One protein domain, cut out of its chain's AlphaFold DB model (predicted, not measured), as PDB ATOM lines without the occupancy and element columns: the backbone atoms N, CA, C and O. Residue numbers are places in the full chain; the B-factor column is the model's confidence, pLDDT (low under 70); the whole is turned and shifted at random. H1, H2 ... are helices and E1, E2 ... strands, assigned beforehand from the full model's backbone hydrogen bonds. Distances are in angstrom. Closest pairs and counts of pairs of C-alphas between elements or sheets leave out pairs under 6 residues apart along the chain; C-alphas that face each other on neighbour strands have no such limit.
ATOM      1  N   GLN A   2     -47.745  28.410  28.357       86.31
ATOM      2  CA  GLN A   2     -47.491  27.991  26.978       86.31
ATOM      3  C   GLN A   2     -47.254  26.479  26.888       86.31
ATOM      4  O   GLN A   2     -46.308  25.969  27.481       86.31
ATOM      5  N   ALA A   3     -48.037  25.784  26.063       88.50
ATOM      6  CA  ALA A   3     -47.818  24.375  25.749       88.50
ATOM      7  C   ALA A   3     -47.003  24.189  24.456       88.50
ATOM      8  O   ALA A   3     -47.170  24.937  23.488       88.50
ATOM      9  N   LYS A   4     -46.119  23.185  24.416       89.94
ATOM     10  CA  LYS A   4     -45.319  22.825  23.234       89.94
ATOM     11  C   LYS A   4     -45.231  21.322  23.045       89.94
ATOM     12  O   LYS A   4     -45.160  20.567  24.007       89.94
ATOM     13  N   LYS A   5     -45.132  20.906  21.785       88.81
ATOM     14  CA  LYS A   5     -44.725  19.552  21.413       88.81
ATOM     15  C   LYS A   5     -43.208  19.500  21.241       88.81
ATOM     16  O   LYS A   5     -42.646  20.254  20.450       88.81
ATOM     17  N   SER A   6     -42.563  18.573  21.936       86.56
ATOM     18  CA  SER A   6     -41.181  18.168  21.719       86.56
ATOM     19  C   SER A   6     -41.138  16.800  21.041       86.56
ATOM     20  O   SER A   6     -41.882  15.882  21.386       86.56
ATOM     21  N   ASN A   7     -40.242  16.660  20.065       83.62
ATOM     22  CA  ASN A   7     -39.938  15.365  19.449       83.62
ATOM     23  C   ASN A   7     -38.831  14.611  20.201       83.62
ATOM     24  O   ASN A   7     -38.527  13.470  19.853       83.62
ATOM     25  N   GLU A   8     -38.222  15.245  21.204       84.81
ATOM     26  CA  GLU A   8     -37.189  14.633  22.031       84.81
ATOM     27  C   GLU A   8     -37.809  13.611  22.984       84.81
ATOM     28  O   GLU A   8     -38.974  13.718  23.388       84.81
ATOM     29  N   LYS A   9     -37.022  12.578  23.292       85.88
ATOM     30  CA  LYS A   9     -37.410  11.546  24.242       85.88
ATOM     31  C   LYS A   9     -36.910  11.948  25.620       85.88
ATOM     32  O   LYS A   9     -35.704  12.040  25.821       85.88
ATOM     33  N   HIS A  10     -37.832  12.117  26.558       86.50
ATOM     34  CA  HIS A  10     -37.500  12.329  27.964       86.50
ATOM     35  C   HIS A  10     -37.841  11.075  28.758       86.50
ATOM     36  O   HIS A  10     -38.974  10.593  28.731       86.50
ATOM     37  N   THR A  11     -36.837  10.526  29.432       80.31
ATOM     38  CA  THR A  11     -36.957   9.366  30.319       80.31
ATOM     39  C   THR A  11     -36.718   9.803  31.755       80.31
ATOM     40  O   THR A  11     -35.953  10.732  31.993       80.31
ATOM     41  N   SER A  12     -37.339   9.112  32.712       81.69
ATOM     42  CA  SER A  12     -37.058   9.289  34.144       81.69
ATOM     43  C   SER A  12     -37.452  10.647  34.745       81.69
ATOM     44  O   SER A  12     -36.966  11.002  35.814       81.69
ATOM     45  N   LEU A  13     -38.382  11.376  34.119       87.19
ATOM     46  CA  LEU A  13     -38.877  12.659  34.640       87.19
ATOM     47  C   LEU A  13     -39.550  12.533  36.018       87.19
ATOM     48  O   LEU A  13     -39.504  13.458  36.819       87.19
ATOM     49  N   CYS A  14     -40.157  11.384  36.320       84.88
ATOM     50  CA  CYS A  14     -40.761  11.130  37.631       84.88
ATOM     51  C   CYS A  14     -39.831  10.394  38.608       84.88
ATOM     52  O   CYS A  14     -40.244  10.096  39.721       84.88
ATOM     53  N   CYS A  15     -38.587  10.095  38.219       72.56
ATOM     54  CA  CYS A  15     -37.653   9.307  39.033       72.56
ATOM     55  C   CYS A  15     -36.722  10.172  39.904       72.56
ATOM     56  O   CYS A  15     -35.689   9.684  40.357       72.56
ATOM     57  N   GLY A  16     -37.040  11.456  40.098       62.47
ATOM     58  CA  GLY A  16     -36.239  12.356  40.928       62.47
ATOM     59  C   GLY A  16     -36.206  11.906  42.392       62.47
ATOM     60  O   GLY A  16     -37.240  11.588  42.976       62.47
ATOM     61  N   LEU A  17     -35.014  11.892  42.994       55.00
ATOM     62  CA  LEU A  17     -34.836  11.695  44.433       55.00
ATOM     63  C   LEU A  17     -35.278  12.965  45.172       55.00
ATOM     64  O   LEU A  17     -34.785  14.041  44.866       55.00
ATOM     65  N   GLY A  18     -36.192  12.837  46.139       62.38
ATOM     66  CA  GLY A  18     -36.513  13.872  47.132       62.38
ATOM     67  C   GLY A  18     -36.811  15.266  46.569       62.38
ATOM     68  O   GLY A  18     -35.927  16.109  46.550       62.38
ATOM     69  N   HIS A  19     -38.055  15.523  46.148       72.69
ATOM     70  CA  HIS A  19     -38.580  16.837  45.726       72.69
ATOM     71  C   HIS A  19     -37.727  17.658  44.733       72.69
ATOM     72  O   HIS A  19     -38.091  18.796  44.466       72.69
ATOM     73  N   SER A  20     -36.633  17.136  44.174       84.69
ATOM     74  CA  SER A  20     -35.762  17.858  43.249       84.69
ATOM     75  C   SER A  20     -36.273  17.744  41.820       84.69
ATOM     76  O   SER A  20     -36.679  16.657  41.392       84.69
ATOM     77  N   VAL A  21     -36.179  18.839  41.071       88.31
ATOM     78  CA  VAL A  21     -36.473  18.851  39.642       88.31
ATOM     79  C   VAL A  21     -35.380  18.069  38.907       88.31
ATOM     80  O   VAL A  21     -34.199  18.412  39.031       88.31
ATOM     81  N   PRO A  22     -35.726  17.023  38.133       89.44
ATOM     82  CA  PRO A  22     -34.742  16.281  37.357       89.44
ATOM     83  C   PRO A  22     -34.153  17.163  36.256       89.44
ATOM     84  O   PRO A  22     -34.842  18.003  35.677       89.44
ATOM     85  N   TYR A  23     -32.888  16.924  35.908       91.00
ATOM     86  CA  TYR A  23     -32.304  17.542  34.724       91.00
ATOM     87  C   TYR A  23     -33.064  17.098  33.467       91.00
ATOM     88  O   TYR A  23     -33.142  15.907  33.161       91.00
ATOM     89  N   THR A  24     -33.587  18.060  32.713       91.69
ATOM     90  CA  THR A  24     -34.117  17.835  31.368       91.69
ATOM     91  C   THR A  24     -33.914  19.073  30.507       91.69
ATOM     92  O   THR A  24     -33.974  20.199  31.003       91.69
ATOM     93  N   ASP A  25     -33.704  18.877  29.207       93.25
ATOM     94  CA  ASP A  25     -33.629  19.952  28.223       93.25
ATOM     95  C   ASP A  25     -34.646  19.761  27.100       93.25
ATOM     96  O   ASP A  25     -35.054  18.646  26.787       93.25
ATOM     97  N   PHE A  26     -35.121  20.864  26.533       92.69
ATOM     98  CA  PHE A  26     -36.114  20.856  25.467       92.69
ATOM     99  C   PHE A  26     -35.998  22.107  24.603       92.69
ATOM    100  O   PHE A  26     -35.620  23.189  25.059       92.69
ATOM    101  N   LYS A  27     -36.354  21.983  23.323       92.69
ATOM    102  CA  LYS A  27     -36.399  23.129  22.410       92.69
ATOM    103  C   LYS A  27     -37.587  24.039  22.733       92.69
ATOM    104  O   LYS A  27     -38.733  23.597  22.776       92.69
ATOM    105  N   ALA A  28     -37.321  25.332  22.864       92.12
ATOM    106  CA  ALA A  28     -38.322  26.361  23.096       92.12
ATOM    107  C   ALA A  28     -38.064  27.605  22.232       92.12
ATOM    108  O   ALA A  28     -37.090  27.698  21.486       92.12
ATOM    109  N   ASN A  29     -38.987  28.558  22.334       93.62
ATOM    110  CA  ASN A  29     -38.862  29.904  21.792       93.62
ATOM    111  C   ASN A  29     -38.470  30.781  22.980       93.62
ATOM    112  O   ASN A  29     -39.190  30.793  23.981       93.62
ATOM    113  N   LEU A  30     -37.321  31.433  22.879       92.31
ATOM    114  CA  LEU A  30     -36.710  32.170  23.970       92.31
ATOM    115  C   LEU A  30     -37.418  33.478  24.259       92.31
ATOM    116  O   LEU A  30     -37.493  33.830  25.417       92.31
ATOM    117  N   GLU A  31     -37.985  34.155  23.259       91.69
ATOM    118  CA  GLU A  31     -38.760  35.382  23.492       91.69
ATOM    119  C   GLU A  31     -39.984  35.079  24.365       91.69
ATOM    120  O   GLU A  31     -40.289  35.800  25.309       91.69
ATOM    121  N   GLN A  32     -40.650  33.954  24.090       90.94
ATOM    122  CA  GLN A  32     -41.810  33.521  24.871       90.94
ATOM    123  C   GLN A  32     -41.417  33.061  26.274       90.94
ATOM    124  O   GLN A  32     -42.094  33.399  27.237       90.94
ATOM    125  N   TRP A  33     -40.324  32.304  26.407       94.06
ATOM    126  CA  TRP A  33     -39.806  31.938  27.727       94.06
ATOM    127  C   TRP A  33     -39.366  33.168  28.527       94.06
ATOM    128  O   TRP A  33     -39.646  33.245  29.717       94.06
ATOM    129  N   ASP A  34     -38.714  34.134  27.888       93.56
ATOM    130  CA  ASP A  34     -38.225  35.353  28.529       93.56
ATOM    131  C   ASP A  34     -39.386  36.204  29.052       93.56
ATOM    132  O   ASP A  34     -39.381  36.607  30.211       93.56
ATOM    133  N   LEU A  35     -40.438  36.369  28.247       92.44
ATOM    134  CA  LEU A  35     -41.678  37.020  28.667       92.44
ATOM    135  C   LEU A  35     -42.317  36.300  29.861       92.44
ATOM    136  O   LEU A  35     -42.659  36.943  30.849       92.44
ATOM    137  N   LEU A  36     -42.453  34.971  29.800       94.44
ATOM    138  CA  LEU A  36     -43.085  34.191  30.870       94.44
ATOM    139  C   LEU A  36     -42.238  34.142  32.148       94.44
ATOM    140  O   LEU A  36     -42.794  34.126  33.237       94.44
ATOM    141  N   SER A  37     -40.911  34.116  32.034       95.25
ATOM    142  CA  SER A  37     -40.004  34.041  33.186       95.25
ATOM    143  C   SER A  37     -39.804  35.396  33.861       95.25
ATOM    144  O   SER A  37     -39.778  35.463  35.087       95.25
ATOM    145  N   ARG A  38     -39.692  36.483  33.085       93.62
ATOM    146  CA  ARG A  38     -39.531  37.842  33.622       93.62
ATOM    147  C   ARG A  38     -40.845  38.487  34.024       93.62
ATOM    148  O   ARG A  38     -40.822  39.352  34.890       93.62
ATOM    149  N   ARG A  39     -41.959  38.078  33.404       92.44
ATOM    150  CA  ARG A  39     -43.305  38.621  33.642       92.44
ATOM    151  C   ARG A  39     -43.297  40.158  33.601       92.44
ATOM    152  O   ARG A  39     -43.581  40.791  34.614       92.44
ATOM    153  N   PRO A  40     -42.882  40.775  32.478       91.25
ATOM    154  CA  PRO A  40     -42.800  42.226  32.384       91.25
ATOM    155  C   PRO A  40     -44.195  42.858  32.439       91.25
ATOM    156  O   PRO A  40     -45.207  42.168  32.291       91.25
ATOM    157  N   ASN A  41     -44.236  44.183  32.584       89.31
ATOM    158  CA  ASN A  41     -45.479  44.910  32.374       89.31
ATOM    159  C   ASN A  41     -45.960  44.705  30.927       89.31
ATOM    160  O   ASN A  41     -45.170  44.849  29.989       89.31
ATOM    161  N   VAL A  42     -47.238  44.378  30.746       81.62
ATOM    162  CA  VAL A  42     -47.846  44.131  29.432       81.62
ATOM    163  C   VAL A  42     -48.681  45.337  29.045       81.62
ATOM    164  O   VAL A  42     -49.753  45.555  29.594       81.62
ATOM    165  N   LEU A  43     -48.185  46.143  28.111       82.25
ATOM    166  CA  LEU A  43     -48.971  47.267  27.612       82.25
ATOM    167  C   LEU A  43     -50.199  46.743  26.848       82.25
ATOM    168  O   LEU A  43     -50.049  45.788  26.076       82.25
ATOM    169  N   PRO A  44     -51.380  47.355  27.037       76.56
ATOM    170  CA  PRO A  44     -52.569  46.992  26.280       76.56
ATOM    171  C   PRO A  44     -52.319  47.207  24.783       76.56
ATOM    172  O   PRO A  44     -51.687  48.187  24.373       76.56
ATOM    173  N   TYR A  45     -52.792  46.273  23.963       77.19
ATOM    174  CA  TYR A  45     -52.718  46.360  22.508       77.19
ATOM    175  C   TYR A  45     -54.023  45.840  21.909       77.19
ATOM    176  O   TYR A  45     -54.325  44.658  22.097       77.19
ATOM    177  N   PRO A  46     -54.780  46.672  21.170       72.25
ATOM    178  CA  PRO A  46     -56.071  46.276  20.629       72.25
ATOM    179  C   PRO A  46     -56.011  44.952  19.847       72.25
ATOM    180  O   PRO A  46     -55.074  44.740  19.070       72.25
ATOM    181  N   PRO A  47     -56.990  44.054  20.035       66.38
ATOM    182  CA  PRO A  47     -58.183  44.225  20.879       66.38
ATOM    183  C   PRO A  47     -57.983  43.913  22.367       66.38
ATOM    184  O   PRO A  47     -58.898  44.073  23.167       66.38
ATOM    185  N   PHE A  48     -56.795  43.453  22.754       66.38
ATOM    186  CA  PHE A  48     -56.503  43.041  24.117       66.38
ATOM    187  C   PHE A  48     -56.220  44.250  25.011       66.38
ATOM    188  O   PHE A  48     -55.103  44.781  25.038       66.38
ATOM    189  N   ASP A  49     -57.238  44.662  25.761       72.31
ATOM    190  CA  ASP A  49     -57.094  45.637  26.834       72.31
ATOM    191  C   ASP A  49     -56.856  44.930  28.175       72.31
ATOM    192  O   ASP A  49     -57.626  44.066  28.606       72.31
ATOM    193  N   CYS A  50     -55.738  45.247  28.819       74.25
ATOM    194  CA  CYS A  50     -55.355  44.666  30.098       74.25
ATOM    195  C   CYS A  50     -54.501  45.641  30.898       74.25
ATOM    196  O   CYS A  50     -53.776  46.470  30.341       74.25
ATOM    197  N   HIS A  51     -54.509  45.481  32.220       80.25
ATOM    198  CA  HIS A  51     -53.622  46.269  33.057       80.25
ATOM    199  C   HIS A  51     -52.154  45.898  32.844       80.25
ATOM    200  O   HIS A  51     -51.820  44.709  32.829       80.25
ATOM    201  N   PRO A  52     -51.247  46.895  32.823       83.19
ATOM    202  CA  PRO A  52     -49.817  46.656  32.690       83.19
ATOM    203  C   PRO A  52     -49.269  45.631  33.675       83.19
ATOM    204  O   PRO A  52     -48.402  44.845  33.315       83.19
ATOM    205  N   GLU A  53     -49.794  45.588  34.900       84.19
ATOM    206  CA  GLU A  53     -49.280  44.706  35.949       84.19
ATOM    207  C   GLU A  53     -49.857  43.282  35.942       84.19
ATOM    208  O   GLU A  53     -49.546  42.507  36.842       84.19
ATOM    209  N   ILE A  54     -50.643  42.887  34.929       81.38
ATOM    210  CA  ILE A  54     -51.345  41.590  34.896       81.38
ATOM    211  C   ILE A  54     -50.411  40.379  35.112       81.38
ATOM    212  O   ILE A  54     -50.801  39.399  35.749       81.38
ATOM    213  N   LEU A  55     -49.161  40.464  34.634       86.00
ATOM    214  CA  LEU A  55     -48.126  39.446  34.849       86.00
ATOM    215  C   LEU A  55     -47.119  39.835  35.938       86.00
ATOM    216  O   LEU A  55     -46.726  38.983  36.735       86.00
ATOM    217  N   SER A  56     -46.681  41.095  35.965       88.88
ATOM    218  CA  SER A  56     -45.609  41.561  36.858       88.88
ATOM    219  C   SER A  56     -46.043  41.708  38.316       88.88
ATOM    220  O   SER A  56     -45.207  41.609  39.216       88.88
ATOM    221  N   GLY A  57     -47.338  41.922  38.557       87.00
ATOM    222  CA  GLY A  57     -47.948  42.000  39.882       87.00
ATOM    223  C   GLY A  57     -48.332  40.640  40.469       87.00
ATOM    224  O   GLY A  57     -48.710  40.568  41.634       87.00
ATOM    225  N   ALA A  58     -48.213  39.549  39.704       89.69
ATOM    226  CA  ALA A  58     -48.545  38.218  40.191       89.69
ATOM    227  C   ALA A  58     -47.582  37.762  41.299       89.69
ATOM    228  O   ALA A  58     -46.356  37.762  41.135       89.69
ATOM    229  N   ILE A  59     -48.154  37.277  42.399       91.00
ATOM    230  CA  ILE A  59     -47.419  36.825  43.589       91.00
ATOM    231  C   ILE A  59     -46.561  35.600  43.262       91.00
ATOM    232  O   ILE A  59     -45.396  35.521  43.655       91.00
ATOM    233  N   LEU A  60     -47.140  34.653  42.525       93.19
ATOM    234  CA  LEU A  60     -46.520  33.376  42.190       93.19
ATOM    235  C   LEU A  60     -46.016  33.373  40.730       93.19
ATOM    236  O   LEU A  60     -46.783  33.681  39.808       93.19
ATOM    237  N   PRO A  61     -44.726  33.068  40.479       94.88
ATOM    238  CA  PRO A  61     -44.157  33.020  39.128       94.88
ATOM    239  C   PRO A  61     -44.782  32.017  38.155       94.88
ATOM    240  O   PRO A  61     -44.728  32.252  36.950       94.88
ATOM    241  N   SER A  62     -45.434  30.967  38.645       95.06
ATOM    242  CA  SER A  62     -46.068  29.886  37.878       95.06
ATOM    243  C   SER A  62     -47.202  30.344  36.956       95.06
ATOM    244  O   SER A  62     -47.551  29.618  36.014       95.06
ATOM    245  N   ILE A  63     -47.709  31.575  37.130       92.44
ATOM    246  CA  ILE A  63     -48.543  32.268  36.133       92.44
ATOM    247  C   ILE A  63     -47.858  32.297  34.751       92.44
ATOM    248  O   ILE A  63     -48.492  32.111  33.705       92.44
ATOM    249  N   GLY A  64     -46.530  32.441  34.751       94.62
ATOM    250  CA  GLY A  64     -45.645  32.275  33.614       94.62
ATOM    251  C   GLY A  64     -45.048  30.872  33.604       94.62
ATOM    252  O   GLY A  64     -44.098  30.575  34.318       94.62
ATOM    253  N   SER A  65     -45.588  29.988  32.768       95.88
ATOM    254  CA  SER A  65     -45.224  28.568  32.795       95.88
ATOM    255  C   SER A  65     -45.201  27.901  31.426       95.88
ATOM    256  O   SER A  65     -45.809  28.377  30.460       95.88
ATOM    257  N   LEU A  66     -44.488  26.778  31.362       95.81
ATOM    258  CA  LEU A  66     -44.277  25.947  30.185       95.81
ATOM    259  C   LEU A  66     -44.839  24.542  30.426       95.81
ATOM    260  O   LEU A  66     -44.502  23.887  31.409       95.81
ATOM    261  N   GLY A  67     -45.651  24.063  29.492       95.69
ATOM    262  CA  GLY A  67     -46.049  22.662  29.384       95.69
ATOM    263  C   GLY A  67     -45.382  22.025  28.170       95.69
ATOM    264  O   GLY A  67     -45.380  22.608  27.082       95.69
ATOM    265  N   VAL A  68     -44.812  20.835  28.321       95.00
ATOM    266  CA  VAL A  68     -44.096  20.153  27.240       95.00
ATOM    267  C   VAL A  68     -44.639  18.747  27.068       95.00
ATOM    268  O   VAL A  68     -44.424  17.865  27.896       95.00
ATOM    269  N   PHE A  69     -45.300  18.530  25.938       93.81
ATOM    270  CA  PHE A  69     -45.658  17.206  25.458       93.81
ATOM    271  C   PHE A  69     -44.441  16.587  24.785       93.81
ATOM    272  O   PHE A  69     -43.974  17.094  23.766       93.81
ATOM    273  N   HIS A  70     -43.916  15.503  25.333       91.75
ATOM    274  CA  HIS A  70     -42.686  14.875  24.859       91.75
ATOM    275  C   HIS A  70     -42.925  13.431  24.453       91.75
ATOM    276  O   HIS A  70     -43.883  12.797  24.887       91.75
ATOM    277  N   ARG A  71     -42.043  12.865  23.631       88.94
ATOM    278  CA  ARG A  71     -42.152  11.454  23.261       88.94
ATOM    279  C   ARG A  71     -41.690  10.594  24.442       88.94
ATOM    280  O   ARG A  71     -40.574  10.765  24.924       88.94
ATOM    281  N   TYR A  72     -42.523   9.666  24.911       82.06
ATOM    282  CA  TYR A  72     -42.155   8.729  25.984       82.06
ATOM    283  C   TYR A  72     -41.707   7.374  25.413       82.06
ATOM    284  O   TYR A  72     -40.620   6.887  25.720       82.06
ATOM    285  N   SER A  73     -42.499   6.786  24.509       82.94
ATOM    286  CA  SER A  73     -42.174   5.533  23.812       82.94
ATOM    287  C   SER A  73     -43.006   5.394  22.539       82.94
ATOM    288  O   SER A  73     -44.192   5.695  22.565       82.94
ATOM    289  N   GLY A  74     -42.436   4.934  21.420       82.69
ATOM    290  CA  GLY A  74     -43.220   4.672  20.202       82.69
ATOM    291  C   GLY A  74     -44.036   5.889  19.741       82.69
ATOM    292  O   GLY A  74     -43.450   6.922  19.427       82.69
ATOM    293  N   LYS A  75     -45.368   5.778  19.688       83.38
ATOM    294  CA  LYS A  75     -46.302   6.889  19.403       83.38
ATOM    295  C   LYS A  75     -46.922   7.512  20.668       83.38
ATOM    296  O   LYS A  75     -47.803   8.356  20.559       83.38
ATOM    297  N   ASN A  76     -46.456   7.117  21.848       84.88
ATOM    298  CA  ASN A  76     -46.958   7.588  23.132       84.88
ATOM    299  C   ASN A  76     -46.220   8.856  23.555       84.88
ATOM    300  O   ASN A  76     -44.980   8.914  23.540       84.88
ATOM    301  N   TYR A  77     -46.998   9.852  23.966       89.19
ATOM    302  CA  TYR A  77     -46.508  11.132  24.447       89.19
ATOM    303  C   TYR A  77     -46.745  11.246  25.953       89.19
ATOM    304  O   TYR A  77     -47.809  10.889  26.447       89.19
ATOM    305  N   GLY A  78     -45.728  11.714  26.669       91.62
ATOM    306  CA  GLY A  78     -45.845  12.183  28.041       91.62
ATOM    307  C   GLY A  78     -46.024  13.697  28.071       91.62
ATOM    308  O   GLY A  78     -45.982  14.368  27.037       91.62
ATOM    309  N   PHE A  79     -46.204  14.231  29.269       93.88
ATOM    310  CA  PHE A  79     -46.309  15.658  29.520       93.88
ATOM    311  C   PHE A  79     -45.495  15.987  30.759       93.88
ATOM    312  O   PHE A  79     -45.600  15.261  31.736       93.88
ATOM    313  N   PHE A  80     -44.761  17.088  30.758       95.06
ATOM    314  CA  PHE A  80     -44.294  17.686  32.000       95.06
ATOM    315  C   PHE A  80     -44.603  19.178  32.007       95.06
ATOM    316  O   PHE A  80     -44.702  19.823  30.960       95.06
ATOM    317  N   TYR A  81     -44.729  19.717  33.206       96.44
ATOM    318  CA  TYR A  81     -44.961  21.122  33.478       96.44
ATOM    319  C   TYR A  81     -43.761  21.710  34.213       96.44
ATOM    320  O   TYR A  81     -43.146  21.033  35.038       96.44
ATOM    321  N   MET A  82     -43.463  22.979  33.947       95.94
ATOM    322  CA  MET A  82     -42.591  23.774  34.799       95.94
ATOM    323  C   MET A  82     -42.964  25.255  34.804       95.94
ATOM    324  O   MET A  82     -43.407  25.805  33.789       95.94
ATOM    325  N   SER A  83     -42.695  25.926  35.917       96.81
ATOM    326  CA  SER A  83     -42.663  27.383  35.962       96.81
ATOM    327  C   SER A  83     -41.519  27.904  35.082       96.81
ATOM    328  O   SER A  83     -40.423  27.339  35.062       96.81
ATOM    329  N   ALA A  84     -41.756  28.962  34.305       96.88
ATOM    330  CA  ALA A  84     -40.799  29.433  33.301       96.88
ATOM    331  C   ALA A  84     -39.506  29.973  33.934       96.88
ATOM    332  O   ALA A  84     -38.425  29.826  33.364       96.88
ATOM    333  N   ASP A  85     -39.597  30.543  35.135       95.88
ATOM    334  CA  ASP A  85     -38.450  30.994  35.929       95.88
ATOM    335  C   ASP A  85     -37.575  29.836  36.451       95.88
ATOM    336  O   ASP A  85     -36.419  30.057  36.818       95.88
ATOM    337  N   SER A  86     -38.089  28.601  36.417       95.75
ATOM    338  CA  SER A  86     -37.371  27.364  36.760       95.75
ATOM    339  C   SER A  86     -36.627  26.745  35.567       95.75
ATOM    340  O   SER A  86     -36.013  25.684  35.696       95.75
ATOM    341  N   ALA A  87     -36.632  27.418  34.415       95.50
ATOM    342  CA  ALA A  87     -35.837  27.069  33.244       95.50
ATOM    343  C   ALA A  87     -34.768  28.129  32.958       95.50
ATOM    344  O   ALA A  87     -34.904  29.299  33.321       95.50
ATOM    345  N   GLU A  88     -33.707  27.727  32.269       95.50
ATOM    346  CA  GLU A  88     -32.688  28.632  31.742       95.50
ATOM    347  C   GLU A  88     -32.155  28.148  30.388       95.50
ATOM    348  O   GLU A  88     -32.255  26.959  30.072       95.50
ATOM    349  N   PRO A  89     -31.582  29.038  29.562       95.19
ATOM    350  CA  PRO A  89     -30.925  28.637  28.329       95.19
ATOM    351  C   PRO A  89     -29.809  27.626  28.602       95.19
ATOM    352  O   PRO A  89     -28.983  27.806  29.492       95.19
ATOM    353  N   LEU A  90     -29.759  26.559  27.802       93.12
ATOM    354  CA  LEU A  90     -28.688  25.561  27.892       93.12
ATOM    355  C   LEU A  90     -27.318  26.144  27.487       93.12
ATOM    356  O   LEU A  90     -26.279  25.625  27.881       93.12
ATOM    357  N   SER A  91     -27.315  27.207  26.683       89.69
ATOM    358  CA  SER A  91     -26.118  27.876  26.166       89.69
ATOM    359  C   SER A  91     -26.352  29.388  26.037       89.69
ATOM    360  O   SER A  91     -27.287  29.912  26.637       89.69
ATOM    361  N   PHE A  92     -25.530  30.096  25.253       87.25
ATOM    362  CA  PHE A  92     -25.717  31.511  24.896       87.25
ATOM    363  C   PHE A  92     -26.356  31.637  23.503       87.25
ATOM    364  O   PHE A  92     -25.656  31.819  22.500       87.25
ATOM    365  N   PRO A  93     -27.680  31.460  23.387       84.88
ATOM    366  CA  PRO A  93     -28.347  31.404  22.100       84.88
ATOM    367  C   PRO A  93     -28.360  32.766  21.404       84.88
ATOM    368  O   PRO A  93     -28.708  33.783  21.988       84.88
ATOM    369  N   LYS A  94     -28.051  32.756  20.103       85.88
ATOM    370  CA  LYS A  94     -28.152  33.931  19.214       85.88
ATOM    371  C   LYS A  94     -29.427  33.938  18.360       85.88
ATOM    372  O   LYS A  94     -29.592  34.793  17.501       85.88
ATOM    373  N   ARG A  95     -30.290  32.929  18.518       88.81
ATOM    374  CA  ARG A  95     -31.492  32.708  17.699       88.81
ATOM    375  C   ARG A  95     -32.724  32.627  18.592       88.81
ATOM    376  O   ARG A  95     -32.632  32.125  19.706       88.81
ATOM    377  N   LYS A  96     -33.885  32.999  18.042       88.56
ATOM    378  CA  LYS A  96     -35.200  32.939  18.709       88.56
ATOM    379  C   LYS A  96     -35.554  31.562  19.277       88.56
ATOM    380  O   LYS A  96     -36.214  31.474  20.304       88.56
ATOM    381  N   HIS A  97     -35.129  30.484  18.621       90.56
ATOM    382  CA  HIS A  97     -35.374  29.120  19.089       90.56
ATOM    383  C   HIS A  97     -34.078  28.468  19.561       90.56
ATOM    384  O   HIS A  97     -33.130  28.352  18.782       90.56
ATOM    385  N   ALA A  98     -34.067  27.984  20.800       92.44
ATOM    386  CA  ALA A  98     -32.939  27.263  21.384       92.44
ATOM    387  C   ALA A  98     -33.406  26.263  22.445       92.44
ATOM    388  O   ALA A  98     -34.601  26.147  22.721       92.44
ATOM    389  N   LYS A  99     -32.457  25.517  23.013       93.81
ATOM    390  CA  LYS A  99     -32.725  24.603  24.120       93.81
ATOM    391  C   LYS A  99     -32.758  25.357  25.445       93.81
ATOM    392  O   LYS A  99     -31.837  26.116  25.747       93.81
ATOM    393  N   LEU A 100     -33.808  25.112  26.213       94.75
ATOM    394  CA  LEU A 100     -33.865  25.409  27.637       94.75
ATOM    395  C   LEU A 100     -33.536  24.134  28.405       94.75
ATOM    396  O   LEU A 100     -33.843  23.045  27.925       94.75
ATOM    397  N   LYS A 101     -32.956  24.281  29.588       94.62
ATOM    398  CA  LYS A 101     -32.804  23.221  30.583       94.62
ATOM    399  C   LYS A 101     -33.501  23.616  31.880       94.62
ATOM    400  O   LYS A 101     -33.679  24.804  32.156       94.62
ATOM    401  N   THR A 102     -33.879  22.627  32.676       94.19
ATOM    402  CA  THR A 102     -34.316  22.840  34.059       94.19
ATOM    403  C   THR A 102     -33.174  23.369  34.919       94.19
ATOM    404  O   THR A 102     -32.031  22.913  34.814       94.19
ATOM    405  N   LYS A 103     -33.487  24.314  35.806       94.25
ATOM    406  CA  LYS A 103     -32.597  24.718  36.897       94.25
ATOM    407  C   LYS A 103     -32.592  23.661  37.998       94.25
ATOM    408  O   LYS A 103     -33.563  22.926  38.170       94.25
ATOM    409  N   THR A 104     -31.522  23.634  38.786       88.69
ATOM    410  CA  THR A 104     -31.474  22.849  40.024       88.69
ATOM    411  C   THR A 104     -32.359  23.522  41.072       88.69
ATOM    412  O   THR A 104     -31.945  24.484  41.714       88.69
ATOM    413  N   THR A 105     -33.596  23.051  41.208       88.69
ATOM    414  CA  THR A 105     -34.596  23.579  42.147       88.69
ATOM    415  C   THR A 105     -35.456  22.444  42.706       88.69
ATOM    416  O   THR A 105     -35.330  21.290  42.291       88.69
ATOM    417  N   THR A 106     -36.324  22.758  43.661       91.75
ATOM    418  CA  THR A 106     -37.361  21.858  44.167       91.75
ATOM    419  C   THR A 106     -38.626  21.950  43.319       91.75
ATOM    420  O   THR A 106     -38.876  23.005  42.744       91.75
ATOM    421  N   ASN A 107     -39.424  20.877  43.271       93.38
ATOM    422  CA  ASN A 107     -40.723  20.772  42.583       93.38
ATOM    423  C   ASN A 107     -41.787  21.704  43.171       93.38
ATOM    424  O   ASN A 107     -42.776  22.011  42.512       93.38
ATOM    425  N   TYR A 108     -41.571  22.119  44.417       95.06
ATOM    426  CA  TYR A 108     -42.448  22.998  45.167       95.06
ATOM    427  C   TYR A 108     -41.632  24.053  45.898       95.06
ATOM    428  O   TYR A 108     -40.523  23.771  46.361       95.06
ATOM    429  N   ARG A 109     -42.190  25.248  46.055       94.31
ATOM    430  CA  ARG A 109     -41.660  26.285  46.948       94.31
ATOM    431  C   ARG A 109     -42.798  27.031  47.630       94.31
ATOM    432  O   ARG A 109     -43.910  27.058  47.120       94.31
ATOM    433  N   ASN A 110     -42.512  27.639  48.778       92.50
ATOM    434  CA  ASN A 110     -43.463  28.504  49.472       92.50
ATOM    435  C   ASN A 110     -43.070  29.968  49.274       92.50
ATOM    436  O   ASN A 110     -41.946  30.355  49.594       92.50
ATOM    437  N   LEU A 111     -43.996  30.776  48.761       89.44
ATOM    438  CA  LEU A 111     -43.826  32.210  48.536       89.44
ATOM    439  C   LEU A 111     -45.042  32.950  49.093       89.44
ATOM    440  O   LEU A 111     -46.174  32.628  48.749       89.44
ATOM    441  N   HIS A 112     -44.816  33.947  49.954       86.50
ATOM    442  CA  HIS A 112     -45.881  34.784  50.531       86.50
ATOM    443  C   HIS A 112     -47.035  33.981  51.174       86.50
ATOM    444  O   HIS A 112     -48.200  34.355  51.068       86.50
ATOM    445  N   GLY A 113     -46.715  32.850  51.816       87.12
ATOM    446  CA  GLY A 113     -47.705  31.972  52.456       87.12
ATOM    447  C   GLY A 113     -48.485  31.064  51.497       87.12
ATOM    448  O   GLY A 113     -49.415  30.393  51.934       87.12
ATOM    449  N   TYR A 114     -48.119  31.027  50.215       90.31
ATOM    450  CA  TYR A 114     -48.708  30.142  49.216       90.31
ATOM    451  C   TYR A 114     -47.715  29.072  48.778       90.31
ATOM    452  O   TYR A 114     -46.535  29.362  48.551       90.31
ATOM    453  N   THR A 115     -48.211  27.848  48.627       93.50
ATOM    454  CA  THR A 115     -47.468  26.752  48.010       93.50
ATOM    455  C   THR A 115     -47.569  26.867  46.497       93.50
ATOM    456  O   THR A 115     -48.649  27.034  45.941       93.50
ATOM    457  N   GLU A 116     -46.422  26.801  45.837       95.81
ATOM    458  CA  GLU A 116     -46.311  26.858  44.390       95.81
ATOM    459  C   GLU A 116     -45.631  25.600  43.862       95.81
ATOM    460  O   GLU A 116     -44.516  25.270  44.274       95.81
ATOM    461  N   CYS A 117     -46.270  24.953  42.893       96.25
ATOM    462  CA  CYS A 117     -45.691  23.906  42.072       96.25
ATOM    463  C   CYS A 117     -44.832  24.543  40.976       96.25
ATOM    464  O   CYS A 117     -45.317  25.228  40.076       96.25
ATOM    465  N   THR A 118     -43.528  24.307  41.036       96.25
ATOM    466  CA  THR A 118     -42.556  24.779  40.041       96.25
ATOM    467  C   THR A 118     -42.299  23.730  38.962       96.25
ATOM    468  O   THR A 118     -41.807  24.080  37.887       96.25
ATOM    469  N   TYR A 119     -42.615  22.457  39.228       96.19
ATOM    470  CA  TYR A 119     -42.414  21.344  38.307       96.19
ATOM    471  C   TYR A 119     -43.362  20.177  38.597       96.19
ATOM    472  O   TYR A 119     -43.444  19.687  39.722       96.19
ATOM    473  N   ALA A 120     -43.987  19.655  37.544       95.56
ATOM    474  CA  ALA A 120     -44.764  18.422  37.585       95.56
ATOM    475  C   ALA A 120     -44.288  17.480  36.474       95.56
ATOM    476  O   ALA A 120     -44.270  17.837  35.296       95.56
ATOM    477  N   CYS A 121     -43.891  16.266  36.853       93.62
ATOM    478  CA  CYS A 121     -43.202  15.328  35.965       93.62
ATOM    479  C   CYS A 121     -44.112  14.628  34.948       93.62
ATOM    480  O   CYS A 121     -43.624  14.071  33.964       93.62
ATOM    481  N   CYS A 122     -45.415  14.600  35.221       92.88
ATOM    482  CA  CYS A 122     -46.430  13.939  34.412       92.88
ATOM    483  C   CYS A 122     -47.771  14.682  34.475       92.88
ATOM    484  O   CYS A 122     -47.999  15.535  35.341       92.88
ATOM    485  N   LEU A 123     -48.689  14.316  33.574       92.50
ATOM    486  CA  LEU A 123     -50.027  14.905  33.509       92.50
ATOM    487  C   LEU A 123     -50.802  14.757  34.826       92.50
ATOM    488  O   LEU A 123     -51.470  15.699  35.229       92.50
ATOM    489  N   SER A 124     -50.677  13.625  35.528       93.38
ATOM    490  CA  SER A 124     -51.373  13.413  36.804       93.38
ATOM    491  C   SER A 124     -50.860  14.340  37.907       93.38
ATOM    492  O   SER A 124     -51.661  14.951  38.607       93.38
ATOM    493  N   THR A 125     -49.538  14.510  38.037       94.81
ATOM    494  CA  THR A 125     -48.965  15.469  39.001       94.81
ATOM    495  C   THR A 125     -49.312  16.912  38.658       94.81
ATOM    496  O   THR A 125     -49.522  17.716  39.556       94.81
ATOM    497  N   PHE A 126     -49.407  17.231  37.366       95.56
ATOM    498  CA  PHE A 126     -49.812  18.553  36.905       95.56
ATOM    499  C   PHE A 126     -51.287  18.827  37.205       95.56
ATOM    500  O   PHE A 126     -51.607  19.879  37.743       95.56
ATOM    501  N   ALA A 127     -52.171  17.874  36.901       93.69
ATOM    502  CA  ALA A 127     -53.598  17.984  37.177       93.69
ATOM    503  C   ALA A 127     -53.866  18.140  38.677       93.69
ATOM    504  O   ALA A 127     -54.642  19.006  39.064       93.69
ATOM    505  N   ARG A 128     -53.166  17.370  39.523       94.25
ATOM    506  CA  ARG A 128     -53.248  17.528  40.978       94.25
ATOM    507  C   ARG A 128     -52.799  18.919  41.425       94.25
ATOM    508  O   ARG A 128     -53.541  19.573  42.137       94.25
ATOM    509  N   ALA A 129     -51.640  19.391  40.965       94.69
ATOM    510  CA  ALA A 129     -51.135  20.714  41.340       94.69
ATOM    511  C   ALA A 129     -52.035  21.866  40.849       94.69
ATOM    512  O   ALA A 129     -52.148  22.892  41.512       94.69
ATOM    513  N   LEU A 130     -52.695  21.708  39.695       91.81
ATOM    514  CA  LEU A 130     -53.734  22.641  39.250       91.81
ATOM    515  C   LEU A 130     -54.949  22.622  40.182       91.81
ATOM    516  O   LEU A 130     -55.426  23.684  40.568       91.81
ATOM    517  N   TYR A 131     -55.438  21.430  40.534       90.38
ATOM    518  CA  TYR A 131     -56.588  21.248  41.423       90.38
ATOM    519  C   TYR A 131     -56.328  21.810  42.827       90.38
ATOM    520  O   TYR A 131     -57.169  22.498  43.395       90.38
ATOM    521  N   GLU A 132     -55.127  21.590  43.359       91.12
ATOM    522  CA  GLU A 132     -54.677  22.103  44.658       91.12
ATOM    523  C   GLU A 132     -54.330  23.610  44.622       91.12
ATOM    524  O   GLU A 132     -53.902  24.169  45.629       91.12
ATOM    525  N   LEU A 133     -54.557  24.289  43.485       91.19
ATOM    526  CA  LEU A 133     -54.294  25.718  43.261       91.19
ATOM    527  C   LEU A 133     -52.819  26.120  43.454       91.19
ATOM    528  O   LEU A 133     -52.508  27.269  43.766       91.19
ATOM    529  N   GLU A 134     -51.900  25.183  43.225       93.81
ATOM    530  CA  GLU A 134     -50.453  25.377  43.364       93.81
ATOM    531  C   GLU A 134     -49.804  25.908  42.072       93.81
ATOM    532  O   GLU A 134     -48.617  26.227  42.052       93.81
ATOM    533  N   ILE A 135     -50.555  25.985  40.970       94.88
ATOM    534  CA  ILE A 135     -50.111  26.531  39.679       94.88
ATOM    535  C   ILE A 135     -50.946  27.765  39.344       94.88
ATOM    536  O   ILE A 135     -52.164  27.675  39.209       94.88
ATOM    537  N   GLY A 136     -50.290  28.902  39.114       91.38
ATOM    538  CA  GLY A 136     -50.946  30.163  38.770       91.38
ATOM    539  C   GLY A 136     -50.600  31.247  39.777       91.38
ATOM    540  O   GLY A 136     -49.463  31.336  40.212       91.38
ATOM    541  N   THR A 137     -51.556  32.104  40.130       89.38
ATOM    542  CA  THR A 137     -51.392  33.078  41.217       89.38
ATOM    543  C   THR A 137     -52.723  33.261  41.946       89.38
ATOM    544  O   THR A 137     -53.765  33.280  41.290       89.38
ATOM    545  N   PRO A 138     -52.728  33.399  43.283       86.38
ATOM    546  CA  PRO A 138     -53.962  33.585  44.036       86.38
ATOM    547  C   PRO A 138     -54.577  34.964  43.771       86.38
ATOM    548  O   PRO A 138     -53.897  35.990  43.888       86.38
ATOM    549  N   ILE A 139     -55.879  34.971  43.482       81.25
ATOM    550  CA  ILE A 139     -56.695  36.176  43.256       81.25
ATOM    551  C   ILE A 139     -57.573  36.547  44.466       81.25
ATOM    552  O   ILE A 139     -58.111  37.653  44.527       81.25
TER     553      ILE A 139
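Overview. This is residues 2 to 139 of the 218 residues of an uncharacterized protein of Ferrimonas sp. IMCC35001 (UniProt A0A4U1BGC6). Two small three-stranded sheets, E1 E3 E4 and E2 E6 E5, lie partly face to face as a sandwich with their strands crossed. H1 sits over E5 and grazes the first sheet, H2 covers the edge strand E4, and the hairpin E7 and E8 makes a separate small sheet. The printed part has 138 residues, with two named helices and eight named strands in the order E1 E2 H1 E3 E4 E5 E6 E7 E8 H2; the class is mixed, helices and strands, though under half of the residues, 65, are in named elements. The sheet E1 E3 E4 is mixed, while E2 E6 E5 and E7 E8 are antiparallel. The whole is compact and rounded, with a radius of gyration of the C-alphas of 15.2 A and spans of 44 by 38 by 27 A.

Along the chain. E1, residues 2 to 9, begins at C-alpha 2 (-47.491, 27.991, 26.978), measures 19.5 A and bends by 52 degrees at residue 6. E2 is residues 25 to 29, and H1, residues 30 to 38, measures 11.5 A. E3, residues 65 to 73, measures 24.9 A and E4, residues 76 to 83, 24.0 A. E5 is residues 87 to 89, E6 97 to 102, E7 108 to 111 and E8 114 to 117. H2, residues 123 to 131, measures 12.1 A and ends at C-alpha 131 (-56.588, 21.248, 41.423).

Arrangement. In the strongly twisted sheet E1 E3 E4, E1 and E3 are parallel, with N 4 and O 67 2.8 A apart, within hydrogen-bond range. E3 and E4 form an antiparallel hairpin, with N 68 and O 80 at 2.8 A. In the other sheet E2 and E6 are antiparallel, with N 28 and O 98 at 2.8 A, and the hairpin E5 and E6 has N 88 and O 101 at 2.9 A. The two sheets make a sandwich, two sheets face to face: the parts that face each other are 9.5 A centre to centre, and the strands of the one sheet stand at 80 degrees to those of the other. H1 is on the sheet E2 E6 E5 at a height over the sheet of 8.9 A, over E5, and slantwise to it at 45 degrees on the local plane. H2 is on the sheet E1 E3 E4 at a height over the sheet of 9.0 A, over E4, and runs along it at 7 degrees on the local plane; the closest C-alphas of H2 and E4, those of Leu 123 and Phe 79, are 5.5 A apart. The hairpin E7 and E8 has N 109 and O 116 at 2.9 A. In H1 and H2 every O i to N i+4 pair is within hydrogen-bond range.

Size, cuts and confidence. The two C-alphas farthest apart, those of Leu 17 and Pro 46, are 47.0 A apart. The links E1 to E2 and H1 to E3 are long, with 15 and 26 residues. The printed part has no cut. Its mean pLDDT is 88.9, and residues 16 to 18 and 47 to 48 are under 70.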